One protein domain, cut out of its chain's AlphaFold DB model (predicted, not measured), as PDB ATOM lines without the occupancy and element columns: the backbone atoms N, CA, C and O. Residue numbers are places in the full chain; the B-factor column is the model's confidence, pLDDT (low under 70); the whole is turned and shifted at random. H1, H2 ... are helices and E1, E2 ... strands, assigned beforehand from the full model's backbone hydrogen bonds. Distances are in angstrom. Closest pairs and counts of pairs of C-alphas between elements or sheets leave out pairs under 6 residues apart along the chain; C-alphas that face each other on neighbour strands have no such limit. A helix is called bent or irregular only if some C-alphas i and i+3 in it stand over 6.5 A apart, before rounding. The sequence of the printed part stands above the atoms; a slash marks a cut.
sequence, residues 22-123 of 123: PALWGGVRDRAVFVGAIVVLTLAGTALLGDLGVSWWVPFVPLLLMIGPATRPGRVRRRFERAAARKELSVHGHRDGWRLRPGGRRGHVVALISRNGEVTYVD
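This is residues 22 to 123 of the 123 residues of an uncharacterized protein of Geodermatophilaceae bacterium (UniProt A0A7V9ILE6). A small, strongly twisted sheet of four strands, E1 to E4, forms a head at one end of a long helical arm, in which H1 and the first part of H3, H3a, run side by side in opposite ways. H3 bends, and its second part, H3b, crosses one face of the sheet, while the short H2 lies in the turn at the far end of the arm. The printed part has 102 residues, with three named helices followed by four named strands, in the order H1 H2 H3 E1 E2 E3 E4; the sheet's order is E1 - E2 - E3 - E4, all antiparallel, and the class is mixed, helices and strands. The whole is extended, with a radius of gyration of the C-alphas of 19.7 A and spans of 61 by 25 by 19 A, the arm making the length.

The strands are E1, residues 89 to 94, 15.1 A long from first to last C-alpha; E2, residues 97 to 102, 16.6 A; E3, residues 110 to 114, 12.5 A; and E4, residues 119 to 122, which ends with C-alpha 122 at (-33.669, 24.835, 24.966). H1, residues 22 to 49, is 40.7 A long and begins with C-alpha 22 at (-30.825, 34.349, 21.292). It is irregular, with C-alphas 23 and 26 7.3 A apart, and has a kink of 25 degrees near residue 29. H2 is residues 52 to 55. H3, residues 60 to 85, was assigned as one helix by its hydrogen bonds but is bent, with C-alphas 70 and 73 7.0 A apart; its arms are H3a, residues 60 to 70, 15.4 A, and H3b, residues 73 to 85, 18.4 A.

The strands form a meander, each the antiparallel neighbour of the one before, and each successive pair is a hairpin. N 92 and O 99 of E1 and E2 are 2.8 A apart, N 100 and O 111 of E2 and E3 2.8 A, and N 112 and O 120 of E3 and E4 2.7 A, each within hydrogen-bond range. H3b is on one face of the sheet, making two layers, a helix on one face of a sheet, at a height over the sheet of 6.6 A. It is only just over E2, with 3 of its C-alphas falling on that strand, and runs across the strands at 85 degrees to E2 on the local plane; their closest C-alphas, Ala 83 and Pro 102, are 5.4 A apart. H1 only grazes the sheet, with residues 22 to 24. H1 touches H3a with residues 28 to 39 alone, at a shallow tilt of 4 degrees, opposite ways; the closest C-alphas, Val 35 and Pro 62, are 5.7 A apart. H2 is close to H1 but not clearly touching, with the C-alphas of Thr 46 and Leu 52 6.1 A apart. Every O i to N i+4 pair is within hydrogen-bond range in H3b, 22 of 24 in H1 and 4 of 7 in H3a; H2 is too short for such a pair.

The two C-alphas farthest apart, those of Gly 50 and Gly 93, are 61.0 A apart. The printed part has no cut and no long link. The mean pLDDT of the printed part is 75.3; residues under 70 include 51 to 55 and 103 to 108.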
ATOM      1  N   PRO A  22     -31.817  34.292  20.214       73.56
ATOM      2  CA  PRO A  22     -30.825  34.349  21.292       73.56
ATOM      3  C   PRO A  22     -30.429  32.957  21.802       73.56
ATOM      4  O   PRO A  22     -29.251  32.680  21.993       73.56
ATOM      5  N   ALA A  23     -31.406  32.056  21.936       69.88
ATOM      6  CA  ALA A  23     -31.184  30.687  22.394       69.88
ATOM      7  C   ALA A  23     -30.470  29.808  21.354       69.88
ATOM      8  O   ALA A  23     -29.685  28.933  21.702       69.88
ATOM      9  N   LEU A  24     -30.732  30.039  20.065       69.62
ATOM     10  CA  LEU A  24     -30.146  29.259  18.973       69.62
ATOM     11  C   LEU A  24     -28.886  29.911  18.376       69.62
ATOM     12  O   LEU A  24     -28.284  29.336  17.468       69.62
ATOM     13  N   TRP A  25     -28.470  31.078  18.883       74.75
ATOM     14  CA  TRP A  25     -27.339  31.850  18.363       74.75
ATOM     15  C   TRP A  25     -26.037  31.054  18.411       74.75
ATOM     16  O   TRP A  25     -25.301  31.062  17.430       74.75
ATOM     17  N   GLY A  26     -25.776  30.322  19.501       73.69
ATOM     18  CA  GLY A  26     -24.561  29.509  19.650       73.69
ATOM     19  C   GLY A  26     -24.394  28.498  18.513       73.69
ATOM     20  O   GLY A  26     -23.410  28.539  17.781       73.69
ATOM     21  N   GLY A  27     -25.420  27.679  18.266       70.94
ATOM     22  CA  GLY A  27     -25.383  26.686  17.188       70.94
ATOM     23  C   GLY A  27     -25.350  27.291  15.778       70.94
ATOM     24  O   GLY A  27     -24.794  26.687  14.860       70.94
ATOM     25  N   VAL A  28     -25.928  28.483  15.579       75.31
ATOM     26  CA  VAL A  28     -25.823  29.215  14.302       75.31
ATOM     27  C   VAL A  28     -24.412  29.778  14.115       75.31
ATOM     28  O   VAL A  28     -23.852  29.639  13.027       75.31
ATOM     29  N   ARG A  29     -23.820  30.354  15.166       79.56
ATOM     30  CA  ARG A  29     -22.458  30.901  15.177       79.56
ATOM     31  C   ARG A  29     -21.428  29.825  14.862       79.56
ATOM     32  O   ARG A  29     -20.643  30.017  13.940       79.56
ATOM     33  N   ASP A  30     -21.444  28.699  15.569       78.44
ATOM     34  CA  ASP A  30     -20.447  27.636  15.372       78.44
ATOM     35  C   ASP A  30     -20.488  27.095  13.942       78.44
ATOM     36  O   ASP A  30     -19.460  26.862  13.304       78.44
ATOM     37  N   ARG A  31     -21.696  26.980  13.379       76.81
ATOM     38  CA  ARG A  31     -21.872  26.548  11.995       76.81
ATOM     39  C   ARG A  31     -21.433  27.602  10.985       76.81
ATOM     40  O   ARG A  31     -20.904  27.232   9.941       76.81
ATOM     41  N   ALA A  32     -21.632  28.885  11.281       80.25
ATOM     42  CA  ALA A  32     -21.124  29.977  10.454       80.25
ATOM     43  C   ALA A  32     -19.590  29.983  10.433       80.25
ATOM     44  O   ALA A  32     -19.001  30.114   9.366       80.25
ATOM     45  N   VAL A  33     -18.951  29.759  11.587       83.50
ATOM     46  CA  VAL A  33     -17.489  29.635  11.698       83.50
ATOM     47  C   VAL A  33     -16.985  28.441  10.888       83.50
ATOM     48  O   VAL A  33     -16.060  28.593  10.096       83.50
ATOM     49  N   PHE A  34     -17.624  27.276  11.018       80.75
ATOM     50  CA  PHE A  34     -17.268  26.088  10.239       80.75
ATOM     51  C   PHE A  34     -17.396  26.320   8.725       80.75
ATOM     52  O   PHE A  34     -16.488  25.999   7.963       80.75
ATOM     53  N   VAL A  35     -18.504  26.925   8.284       80.69
ATOM     54  CA  VAL A  35     -18.721  27.290   6.875       80.69
ATOM     55  C   VAL A  35     -17.666  28.287   6.393       80.69
ATOM     56  O   VAL A  35     -17.108  28.095   5.316       80.69
ATOM     57  N   GLY A  36     -17.346  29.303   7.196       82.38
ATOM     58  CA  GLY A  36     -16.291  30.267   6.892       82.38
ATOM     59  C   GLY A  36     -14.925  29.601   6.728       82.38
ATOM     60  O   GLY A  36     -14.231  29.872   5.753       82.38
ATOM     61  N   ALA A  37     -14.571  28.667   7.616       84.38
ATOM     62  CA  ALA A  37     -13.329  27.903   7.513       84.38
ATOM     63  C   ALA A  37     -13.259  27.080   6.214       84.38
ATOM     64  O   ALA A  37     -12.229  27.089   5.543       84.38
ATOM     65  N   ILE A  38     -14.362  26.433   5.810       82.38
ATOM     66  CA  ILE A  38     -14.438  25.710   4.529       82.38
ATOM     67  C   ILE A  38     -14.263  26.659   3.344       82.38
ATOM     68  O   ILE A  38     -13.529  26.326   2.415       82.38
ATOM     69  N   VAL A  39     -14.911  27.828   3.355       82.62
ATOM     70  CA  VAL A  39     -14.770  28.826   2.280       82.62
ATOM     71  C   VAL A  39     -13.314  29.268   2.148       82.62
ATOM     72  O   VAL A  39     -12.779  29.258   1.042       82.62
ATOM     73  N   VAL A  40     -12.651  29.591   3.262       84.19
ATOM     74  CA  VAL A  40     -11.238  30.001   3.268       84.19
ATOM     75  C   VAL A  40     -10.336  28.878   2.759       84.19
ATOM     76  O   VAL A  40      -9.493  29.124   1.900       84.19
ATOM     77  N   LEU A  41     -10.538  27.642   3.224       84.19
ATOM     78  CA  LEU A  41      -9.754  26.485   2.782       84.19
ATOM     79  C   LEU A  41      -9.940  26.213   1.282       84.19
ATOM     80  O   LEU A  41      -8.980  25.934   0.568       84.19
ATOM     81  N   THR A  42     -11.174  26.348   0.796       80.81
ATOM     82  CA  THR A  42     -11.521  26.190  -0.619       80.81
ATOM     83  C   THR A  42     -10.852  27.261  -1.476       80.81
ATOM     84  O   THR A  42     -10.276  26.939  -2.514       80.81
ATOM     85  N   LEU A  43     -10.897  28.528  -1.046       80.06
ATOM     86  CA  LEU A  43     -10.244  29.642  -1.740       80.06
ATOM     87  C   LEU A  43      -8.720  29.475  -1.758       80.06
ATOM     88  O   LEU A  43      -8.097  29.681  -2.793       80.06
ATOM     89  N   ALA A  44      -8.123  29.045  -0.643       82.12
ATOM     90  CA  ALA A  44      -6.693  28.762  -0.572       82.12
ATOM     91  C   ALA A  44      -6.294  27.624  -1.527       82.12
ATOM     92  O   ALA A  44      -5.324  27.757  -2.269       82.12
ATOM     93  N   GLY A  45      -7.073  26.537  -1.560       80.38
ATOM     94  CA  GLY A  45      -6.846  25.421  -2.478       80.38
ATOM     95  C   GLY A  45      -6.969  25.833  -3.945       80.38
ATOM     96  O   GLY A  45      -6.090  25.527  -4.744       80.38
ATOM     97  N   THR A  46      -8.014  26.582  -4.302       77.38
ATOM     98  CA  THR A  46      -8.212  27.062  -5.684       77.38
ATOM     99  C   THR A  46      -7.149  28.069  -6.117       77.38
ATOM    100  O   THR A  46      -6.695  27.996  -7.256       77.38
ATOM    101  N   ALA A  47      -6.692  28.947  -5.221       77.44
ATOM    102  CA  ALA A  47      -5.576  29.856  -5.488       77.44
ATOM    103  C   ALA A  47      -4.251  29.108  -5.719       77.44
ATOM    104  O   ALA A  47      -3.497  29.479  -6.613       77.44
ATOM    105  N   LEU A  48      -3.992  28.034  -4.962       80.31
ATOM    106  CA  LEU A  48      -2.826  27.163  -5.155       80.31
ATOM    107  C   LEU A  48      -2.880  26.381  -6.476       80.31
ATOM    108  O   LEU A  48      -1.844  26.167  -7.097       80.31
ATOM    109  N   LEU A  49      -4.072  25.953  -6.901       79.81
ATOM    110  CA  LEU A  49      -4.280  25.153  -8.115       79.81
ATOM    111  C   LEU A  49      -4.359  25.999  -9.399       79.81
ATOM    112  O   LEU A  49      -4.296  25.444 -10.490       79.81
ATOM    113  N   GLY A  50      -4.494  27.326  -9.289       70.00
ATOM    114  CA  GLY A  50      -4.530  28.247 -10.434       70.00
ATOM    115  C   GLY A  50      -5.831  28.222 -11.248       70.00
ATOM    116  O   GLY A  50      -5.919  28.878 -12.281       70.00
ATOM    117  N   ASP A  51      -6.859  27.514 -10.776       66.12
ATOM    118  CA  ASP A  51      -8.062  27.179 -11.552       66.12
ATOM    119  C   ASP A  51      -9.293  28.021 -11.147       66.12
ATOM    120  O   ASP A  51     -10.422  27.538 -10.989       66.12
ATOM    121  N   LEU A  52      -9.071  29.324 -10.926       64.94
ATOM    122  CA  LEU A  52     -10.111  30.257 -10.460       64.94
ATOM    123  C   LEU A  52     -11.240  30.458 -11.482       64.94
ATOM    124  O   LEU A  52     -12.373  30.733 -11.087       64.94
ATOM    125  N   GLY A  53     -10.955  30.303 -12.779       66.06
ATOM    126  CA  GLY A  53     -11.935  30.512 -13.849       66.06
ATOM    127  C   GLY A  53     -13.070  29.484 -13.851       66.06
ATOM    128  O   GLY A  53     -14.211  29.829 -14.151       66.06
ATOM    129  N   VAL A  54     -12.787  28.237 -13.459       66.81
ATOM    130  CA  VAL A  54     -13.767  27.134 -13.447       66.81
ATOM    131  C   VAL A  54     -14.416  26.962 -12.067       66.81
ATOM    132  O   VAL A  54     -15.572  26.548 -11.964       66.81
ATOM    133  N   SER A  55     -13.710  27.338 -10.997       69.94
ATOM    134  CA  SER A  55     -14.089  27.022  -9.610       69.94
ATOM    135  C   SER A  55     -14.695  28.190  -8.819       69.94
ATOM    136  O   SER A  55     -14.894  28.087  -7.608       69.94
ATOM    137  N   TRP A  56     -15.033  29.303  -9.473       74.88
ATOM    138  CA  TRP A  56     -15.586  30.499  -8.818       74.88
ATOM    139  C   TRP A  56     -16.904  30.246  -8.055       74.88
ATOM    140  O   TRP A  56     -17.233  30.976  -7.122       74.88
ATOM    141  N   TRP A  57     -17.653  29.199  -8.420       76.94
ATOM    142  CA  TRP A  57     -18.916  28.814  -7.783       76.94
ATOM    143  C   TRP A  57     -18.728  27.983  -6.500       76.94
ATOM    144  O   TRP A  57     -19.633  27.915  -5.668       76.94
ATOM    145  N   VAL A  58     -17.563  27.360  -6.305       77.25
ATOM    146  CA  VAL A  58     -17.286  26.465  -5.171       77.25
ATOM    147  C   VAL A  58     -17.485  27.141  -3.799       77.25
ATOM    148  O   VAL A  58     -18.106  26.513  -2.941       77.25
ATOM    149  N   PRO A  59     -17.095  28.414  -3.555       72.25
ATOM    150  CA  PRO A  59     -17.396  29.085  -2.284       72.25
ATOM    151  C   PRO A  59     -18.895  29.349  -2.045       72.25
ATOM    152  O   PRO A  59     -19.302  29.544  -0.898       72.25
ATOM    153  N   PHE A  60     -19.749  29.305  -3.075       78.56
ATOM    154  CA  PHE A  60     -21.195  29.484  -2.902       78.56
ATOM    155  C   PHE A  60     -21.881  28.252  -2.308       78.56
ATOM    156  O   PHE A  60     -22.889  28.395  -1.619       78.56
ATOM    157  N   VAL A  61     -21.339  27.048  -2.513       77.94
ATOM    158  CA  VAL A  61     -21.891  25.798  -1.957       77.94
ATOM    159  C   VAL A  61     -21.970  25.827  -0.423       77.94
ATOM    160  O   VAL A  61     -23.059  25.618   0.123       77.94
ATOM    161  N   PRO A  62     -20.880  26.117   0.315       72.44
ATOM    162  CA  PRO A  62     -20.938  26.203   1.770       72.44
ATOM    163  C   PRO A  62     -21.784  27.399   2.251       72.44
ATOM    164  O   PRO A  62     -22.454  27.279   3.279       72.44
ATOM    165  N   LEU A  63     -21.873  28.497   1.484       74.94
ATOM    166  CA  LEU A  63     -22.836  29.575   1.752       74.94
ATOM    167  C   LEU A  63     -24.296  29.109   1.615       74.94
ATOM    168  O   LEU A  63     -25.135  29.452   2.448       74.94
ATOM    169  N   LEU A  64     -24.617  28.290   0.614       78.25
ATOM    170  CA  LEU A  64     -25.957  27.722   0.457       78.25
ATOM    171  C   LEU A  64     -26.322  26.821   1.647       78.25
ATOM    172  O   LEU A  64     -27.459  26.833   2.124       78.25
ATOM    173  N   LEU A  65     -25.345  26.082   2.181       74.50
ATOM    174  CA  LEU A  65     -25.524  25.238   3.367       74.50
ATOM    175  C   LEU A  65     -25.813  26.047   4.648       74.50
ATOM    176  O   LEU A  65     -26.402  25.501   5.586       74.50
ATOM    177  N   MET A  66     -25.483  27.344   4.687       73.00
ATOM    178  CA  MET A  66     -25.804  28.269   5.788       73.00
ATOM    179  C   MET A  66     -27.298  28.652   5.846       73.00
ATOM    180  O   MET A  66     -27.800  28.996   6.921       73.00
ATOM    181  N   ILE A  67     -28.050  28.513   4.745       74.31
ATOM    182  CA  ILE A  67     -29.490  28.844   4.690       74.31
ATOM    183  C   ILE A  67     -30.304  27.961   5.653       74.31
ATOM    184  O   ILE A  67     -31.245  28.419   6.309       74.31
ATOM    185  N   GLY A  68     -29.937  26.684   5.796       70.44
ATOM    186  CA  GLY A  68     -30.612  25.752   6.707       70.44
ATOM    187  C   GLY A  68     -30.547  26.195   8.179       70.44
ATOM    188  O   GLY A  68     -31.594  26.402   8.799       70.44
ATOM    189  N   PRO A  69     -29.345  26.376   8.753       68.56
ATOM    190  CA  PRO A  69     -29.162  26.894  10.107       68.56
ATOM    191  C   PRO A  69     -29.810  28.265  10.323       68.56
ATOM    192  O   PRO A  69     -30.507  28.444  11.319       68.56
ATOM    193  N   ALA A  70     -29.669  29.196   9.370       70.31
ATOM    194  CA  ALA A  70     -30.248  30.539   9.469       70.31
ATOM    195  C   ALA A  70     -31.788  30.528   9.504       70.31
ATOM    196  O   ALA A  70     -32.415  31.360  10.157       70.31
ATOM    197  N   THR A  71     -32.424  29.552   8.849       72.25
ATOM    198  CA  THR A  71     -33.888  29.394   8.866       72.25
ATOM    199  C   THR A  71     -34.401  28.571  10.052       72.25
ATOM    200  O   THR A  71     -35.610  28.572  10.318       72.25
ATOM    201  N   ARG A  72     -33.521  27.896  10.809       72.12
ATOM    202  CA  ARG A  72     -33.888  27.043  11.955       72.12
ATOM    203  C   ARG A  72     -34.663  27.807  13.044       72.12
ATOM    204  O   ARG A  72     -35.723  27.305  13.420       72.12
ATOM    205  N   PRO A  73     -34.267  29.020  13.487       72.62
ATOM    206  CA  PRO A  73     -35.019  29.774  14.493       72.62
ATOM    207  C   PRO A  73     -36.442  30.108  14.034       72.62
ATOM    208  O   PRO A  73     -37.409  29.868  14.765       72.62
ATOM    209  N   GLY A  74     -36.593  30.574  12.790       73.31
ATOM    210  CA  GLY A  74     -37.898  30.876  12.201       73.31
ATOM    211  C   GLY A  74     -38.782  29.635  12.048       73.31
ATOM    212  O   GLY A  74     -39.981  29.684  12.326       73.31
ATOM    213  N   ARG A  75     -38.196  28.490  11.672       76.69
ATOM    214  CA  ARG A  75     -38.903  27.202  11.585       76.69
ATOM    215  C   ARG A  75     -39.386  26.713  12.948       76.69
ATOM    216  O   ARG A  75     -40.521  26.247  13.036       76.69
ATOM    217  N   VAL A  76     -38.560  26.838  13.987       76.62
ATOM    218  CA  VAL A  76     -38.928  26.496  15.369       76.62
ATOM    219  C   VAL A  76     -40.093  27.369  15.824       76.62
ATOM    220  O   VAL A  76     -41.121  26.835  16.235       76.62
ATOM    221  N   ARG A  77     -39.996  28.691  15.647       77.31
ATOM    222  CA  ARG A  77     -41.071  29.618  16.019       77.31
ATOM    223  C   ARG A  77     -42.387  29.295  15.306       77.31
ATOM    224  O   ARG A  77     -43.400  29.095  15.966       77.31
ATOM    225  N   ARG A  78     -42.367  29.120  13.979       78.19
ATOM    226  CA  ARG A  78     -43.560  28.722  13.200       78.19
ATOM    227  C   ARG A  78     -44.125  27.365  13.617       78.19
ATOM    228  O   ARG A  78     -45.288  27.077  13.344       78.19
ATOM    229  N   ARG A  79     -43.306  26.474  14.180       79.62
ATOM    230  CA  ARG A  79     -43.760  25.172  14.680       79.62
ATOM    231  C   ARG A  79     -44.473  25.320  16.021       79.62
ATOM    232  O   ARG A  79     -45.531  24.724  16.176       79.62
ATOM    233  N   PHE A  80     -43.947  26.137  16.931       77.06
ATOM    234  CA  PHE A  80     -44.621  26.475  18.187       77.06
ATOM    235  C   PHE A  80     -45.917  27.259  17.954       77.06
ATOM    236  O   PHE A  80     -46.939  26.900  18.526       77.06
ATOM    237  N   GLU A  81     -45.919  28.237  17.042       78.94
ATOM    238  CA  GLU A  81     -47.131  28.975  16.648       78.94
ATOM    239  C   GLU A  81     -48.208  28.030  16.086       78.94
ATOM    240  O   GLU A  81     -49.364  28.090  16.499       78.94
ATOM    241  N   ARG A  82     -47.834  27.095  15.200       82.38
ATOM    242  CA  ARG A  82     -48.774  26.101  14.652       82.38
ATOM    243  C   ARG A  82     -49.265  25.098  15.693       82.38
ATOM    244  O   ARG A  82     -50.450  24.790  15.703       82.38
ATOM    245  N   ALA A  83     -48.379  24.598  16.554       80.00
ATOM    246  CA  ALA A  83     -48.759  23.683  17.628       80.00
ATOM    247  C   ALA A  83     -49.694  24.368  18.638       80.00
ATOM    248  O   ALA A  83     -50.659  23.755  19.082       80.00
ATOM    249  N   ALA A  84     -49.464  25.653  18.941       77.56
ATOM    250  CA  ALA A  84     -50.357  26.462  19.766       77.56
ATOM    251  C   ALA A  84     -51.735  26.622  19.115       77.56
ATOM    252  O   ALA A  84     -52.745  26.337  19.752       77.56
ATOM    253  N   ALA A  85     -51.772  26.997  17.833       79.94
ATOM    254  CA  ALA A  85     -53.019  27.149  17.085       79.94
ATOM    255  C   ALA A  85     -53.827  25.841  17.009       79.94
ATOM    256  O   ALA A  85     -55.054  25.868  17.040       79.94
ATOM    257  N   ARG A  86     -53.146  24.691  16.946       81.94
ATOM    258  CA  ARG A  86     -53.768  23.359  16.887       81.94
ATOM    259  C   ARG A  86     -54.028  22.719  18.251       81.94
ATOM    260  O   ARG A  86     -54.549  21.613  18.294       81.94
ATOM    261  N   LYS A  87     -53.678  23.388  19.357       76.12
ATOM    262  CA  LYS A  87     -53.723  22.825  20.721       76.12
ATOM    263  C   LYS A  87     -52.923  21.515  20.870       76.12
ATOM    264  O   LYS A  87     -53.206  20.700  21.738       76.12
ATOM    265  N   GLU A  88     -51.881  21.336  20.060       81.19
ATOM    266  CA  GLU A  88     -50.990  20.163  20.047       81.19
ATOM    267  C   GLU A  88     -49.726  20.390  20.901       81.19
ATOM    268  O   GLU A  88     -48.665  19.822  20.641       81.19
ATOM    269  N   LEU A  89     -49.788  21.273  21.899       77.56
ATOM    270  CA  LEU A  89     -48.668  21.529  22.804       77.56
ATOM    271  C   LEU A  89     -48.748  20.596  24.007       77.56
ATOM    272  O   LEU A  89     -49.697  20.650  24.785       77.56
ATOM    273  N   SER A  90     -47.719  19.778  24.197       78.44
ATOM    274  CA  SER A  90     -47.566  18.992  25.418       78.44
ATOM    275  C   SER A  90     -46.917  19.857  26.492       78.44
ATOM    276  O   SER A  90     -45.768  20.284  26.340       78.44
ATOM    277  N   VAL A  91     -47.652  20.112  27.572       77.69
ATOM    278  CA  VAL A  91     -47.205  20.913  28.715       77.69
ATOM    279  C   VAL A  91     -46.797  19.976  29.846       77.69
ATOM    280  O   VAL A  91     -47.587  19.143  30.273       77.69
ATOM    281  N   HIS A  92     -45.569  20.116  30.334       80.12
ATOM    282  CA  HIS A  92     -45.059  19.361  31.474       80.12
ATOM    283  C   HIS A  92     -44.631  20.331  32.572       80.12
ATOM    284  O   HIS A  92     -43.897  21.285  32.305       80.12
ATOM    285  N   GLY A  93     -45.071  20.087  33.805       75.00
ATOM    286  CA  GLY A  93     -44.597  20.836  34.966       75.00
ATOM    287  C   GLY A  93     -43.100  20.612  35.187       75.00
ATOM    288  O   GLY A  93     -42.598  19.493  35.076       75.00
ATOM    289  N   HIS A  94     -42.373  21.683  35.481       75.50
ATOM    290  CA  HIS A  94     -40.958  21.665  35.830       75.50
ATOM    291  C   HIS A  94     -40.741  22.462  37.124       75.50
ATOM    292  O   HIS A  94     -41.547  23.331  37.446       75.50
ATOM    293  N   ARG A  95     -39.663  22.184  37.876       71.75
ATOM    294  CA  ARG A  95     -39.422  22.811  39.197       71.75
ATOM    295  C   ARG A  95     -39.550  24.343  39.156       71.75
ATOM    296  O   ARG A  95     -40.212  24.927  40.018       71.75
ATOM    297  N   ASP A  96     -39.052  24.948  38.080       71.25
ATOM    298  CA  ASP A  96     -38.987  26.406  37.914       71.25
ATOM    299  C   ASP A  96     -40.034  26.976  36.938       71.25
ATOM    300  O   ASP A  96     -40.036  28.172  36.646       71.25
ATOM    301  N   GLY A  97     -40.959  26.150  36.431       76.88
ATOM    302  CA  GLY A  97     -41.943  26.602  35.446       76.88
ATOM    303  C   GLY A  97     -42.574  25.482  34.624       76.88
ATOM    304  O   GLY A  97     -42.880  24.409  35.134       76.88
ATOM    305  N   TRP A  98     -42.779  25.726  33.334       78.25
ATOM    306  CA  TRP A  98     -43.475  24.813  32.430       78.25
ATOM    307  C   TRP A  98     -42.624  24.505  31.204       78.25
ATOM    308  O   TRP A  98     -42.106  25.407  30.553       78.25
ATOM    309  N   ARG A  99     -42.501  23.225  30.858       80.88
ATOM    310  CA  ARG A  99     -41.878  22.748  29.620       80.88
ATOM    311  C   ARG A  99     -42.958  22.525  28.574       80.88
ATOM    312  O   ARG A  99     -43.820  21.667  28.739       80.88
ATOM    313  N   LEU A 100     -42.883  23.266  27.481       80.12
ATOM    314  CA  LEU A 100     -43.738  23.122  26.315       80.12
ATOM    315  C   LEU A 100     -42.989  22.404  25.210       80.12
ATOM    316  O   LEU A 100     -41.902  22.818  24.796       80.12
ATOM    317  N   ARG A 101     -43.615  21.357  24.686       80.81
ATOM    318  CA  ARG A 101     -43.124  20.633  23.523       80.81
ATOM    319  C   ARG A 101     -44.172  20.685  22.414       80.81
ATOM    320  O   ARG A 101     -45.329  20.358  22.677       80.81
ATOM    321  N   PRO A 102     -43.808  21.079  21.185       78.06
ATOM    322  CA  PRO A 102     -44.720  20.967  20.062       78.06
ATOM    323  C   PRO A 102     -44.917  19.480  19.747       78.06
ATOM    324  O   PRO A 102     -43.937  18.740  19.624       78.06
ATOM    325  N   GLY A 103     -46.169  19.049  19.611       65.44
ATOM    326  CA  GLY A 103     -46.524  17.687  19.233       65.44
ATOM    327  C   GLY A 103     -45.815  17.239  17.949       65.44
ATOM    328  O   GLY A 103     -45.618  18.007  17.003       65.44
ATOM    329  N   GLY A 104     -45.367  15.982  17.936       61.47
ATOM    330  CA  GLY A 104     -44.743  15.338  16.779       61.47
ATOM    331  C   GLY A 104     -43.352  14.758  17.055       61.47
ATOM    332  O   GLY A 104     -42.483  15.408  17.631       61.47
ATOM    333  N   ARG A 105     -43.120  13.538  16.551       54.41
ATOM    334  CA  ARG A 105     -41.968  12.630  16.781       54.41
ATOM    335  C   ARG A 105     -40.539  13.187  16.592       54.41
ATOM    336  O   ARG A 105     -39.588  12.454  16.820       54.41
ATOM    337  N   ARG A 106     -40.340  14.433  16.147       54.41
ATOM    338  CA  ARG A 106     -39.018  14.975  15.743       54.41
ATOM    339  C   ARG A 106     -38.758  16.403  16.231       54.41
ATOM    340  O   ARG A 106     -38.443  17.286  15.435       54.41
ATOM    341  N   GLY A 107     -39.003  16.691  17.506       55.38
ATOM    342  CA  GLY A 107     -38.725  18.002  18.102       55.38
ATOM    343  C   GLY A 107     -37.880  17.879  19.367       55.38
ATOM    344  O   GLY A 107     -38.408  17.496  20.411       55.38
ATOM    345  N   HIS A 108     -36.587  18.196  19.266       65.44
ATOM    346  CA  HIS A 108     -35.694  18.321  20.428       65.44
ATOM    347  C   HIS A 108     -35.903  19.649  21.161       65.44
ATOM    348  O   HIS A 108     -35.856  19.672  22.381       65.44
ATOM    349  N   VAL A 109     -36.313  20.696  20.436       71.06
ATOM    350  CA  VAL A 109     -36.532  22.019  21.022       71.06
ATOM    351  C   VAL A 109     -37.730  22.041  21.976       71.06
ATOM    352  O   VAL A 109     -38.872  21.785  21.575       71.06
ATOM    353  N   VAL A 110     -37.454  22.408  23.222       77.88
ATOM    354  CA  VAL A 110     -38.406  22.630  24.312       77.88
ATOM    355  C   VAL A 110     -38.456  24.125  24.612       77.88
ATOM    356  O   VAL A 110     -37.422  24.778  24.713       77.88
ATOM    357  N   ALA A 111     -39.654  24.684  24.766       80.25
ATOM    358  CA  ALA A 111     -39.814  26.030  25.304       80.25
ATOM    359  C   ALA A 111     -40.061  25.932  26.813       80.25
ATOM    360  O   ALA A 111     -40.992  25.263  27.253       80.25
ATOM    361  N   LEU A 112     -39.214  26.569  27.609       79.62
ATOM    362  CA  LEU A 112     -39.386  26.759  29.040       79.62
ATOM    363  C   LEU A 112     -40.127  28.067  29.270       79.62
ATOM    364  O   LEU A 112     -39.651  29.113  28.850       79.62
ATOM    365  N   ILE A 113     -41.266  28.011  29.950       78.56
ATOM    366  CA  ILE A 113     -41.930  29.192  30.494       78.56
ATOM    367  C   ILE A 113     -41.626  29.249  31.982       78.56
ATOM    368  O   ILE A 113     -42.113  28.415  32.746       78.56
ATOM    369  N   SER A 114     -40.839  30.235  32.390       74.94
ATOM    370  CA  SER A 114     -40.579  30.520  33.798       74.94
ATOM    371  C   SER A 114     -41.841  31.051  34.495       74.94
ATOM    372  O   SER A 114     -42.802  31.516  33.866       74.94
ATOM    373  N   ARG A 115     -41.873  30.989  35.832       70.19
ATOM    374  CA  ARG A 115     -42.990  31.522  36.633       70.19
ATOM    375  C   ARG A 115     -43.248  33.009  36.367       70.19
ATOM    376  O   ARG A 115     -44.415  33.405  36.336       70.19
ATOM    377  N   ASN A 116     -42.204  33.782  36.061       72.44
ATOM    378  CA  ASN A 116     -42.284  35.196  35.664       72.44
ATOM    379  C   ASN A 116     -42.931  35.420  34.272       72.44
ATOM    380  O   ASN A 116     -43.201  36.555  33.905       72.44
ATOM    381  N   GLY A 117     -43.224  34.355  33.510       68.25
ATOM    382  CA  GLY A 117     -43.794  34.438  32.159       68.25
ATOM    383  C   GLY A 117     -42.757  34.563  31.040       68.25
ATOM    384  O   GLY A 117     -43.133  34.640  29.873       68.25
ATOM    385  N   GLU A 118     -41.470  34.548  31.372       74.88
ATOM    386  CA  GLU A 118     -40.382  34.553  30.403       74.88
ATOM    387  C   GLU A 118     -40.304  33.211  29.676       74.88
ATOM    388  O   GLU A 118     -40.384  32.151  30.302       74.88
ATOM    389  N   VAL A 119     -40.170  33.260  28.347       75.94
ATOM    390  CA  VAL A 119     -40.072  32.061  27.510       75.94
ATOM    391  C   VAL A 119     -38.657  31.927  26.969       75.94
ATOM    392  O   VAL A 119     -38.205  32.751  26.175       75.94
ATOM    393  N   THR A 120     -37.989  30.847  27.349       78.12
ATOM    394  CA  THR A 120     -36.645  30.492  26.891       78.12
ATOM    395  C   THR A 120     -36.717  29.208  26.076       78.12
ATOM    396  O   THR A 120     -37.461  28.294  26.415       78.12
ATOM    397  N   TYR A 121     -35.953  29.105  24.993       76.56
ATOM    398  CA  TYR A 121     -35.884  27.873  24.206       76.56
ATOM    399  C   TYR A 121     -34.633  27.086  24.585       76.56
ATOM    400  O   TYR A 121     -33.571  27.672  24.764       76.56
ATOM    401  N   VAL A 122     -34.764  25.768  24.686       73.75
ATOM    402  CA  VAL A 122     -33.669  24.835  24.966       73.75
ATOM    403  C   VAL A 122     -33.714  23.744  23.901       73.75
ATOM    404  O   VAL A 122     -34.784  23.177  23.672       73.75
ATOM    405  N   ASP A 123     -32.600  23.511  23.207       67.44
ATOM    406  CA  ASP A 123     -32.415  22.403  22.248       67.44
ATOM    407  C   ASP A 123     -31.770  21.200  22.950       67.44
ATOM    408  O   ASP A 123     -30.921  21.438  23.841       67.44
TER     409      ASP A 123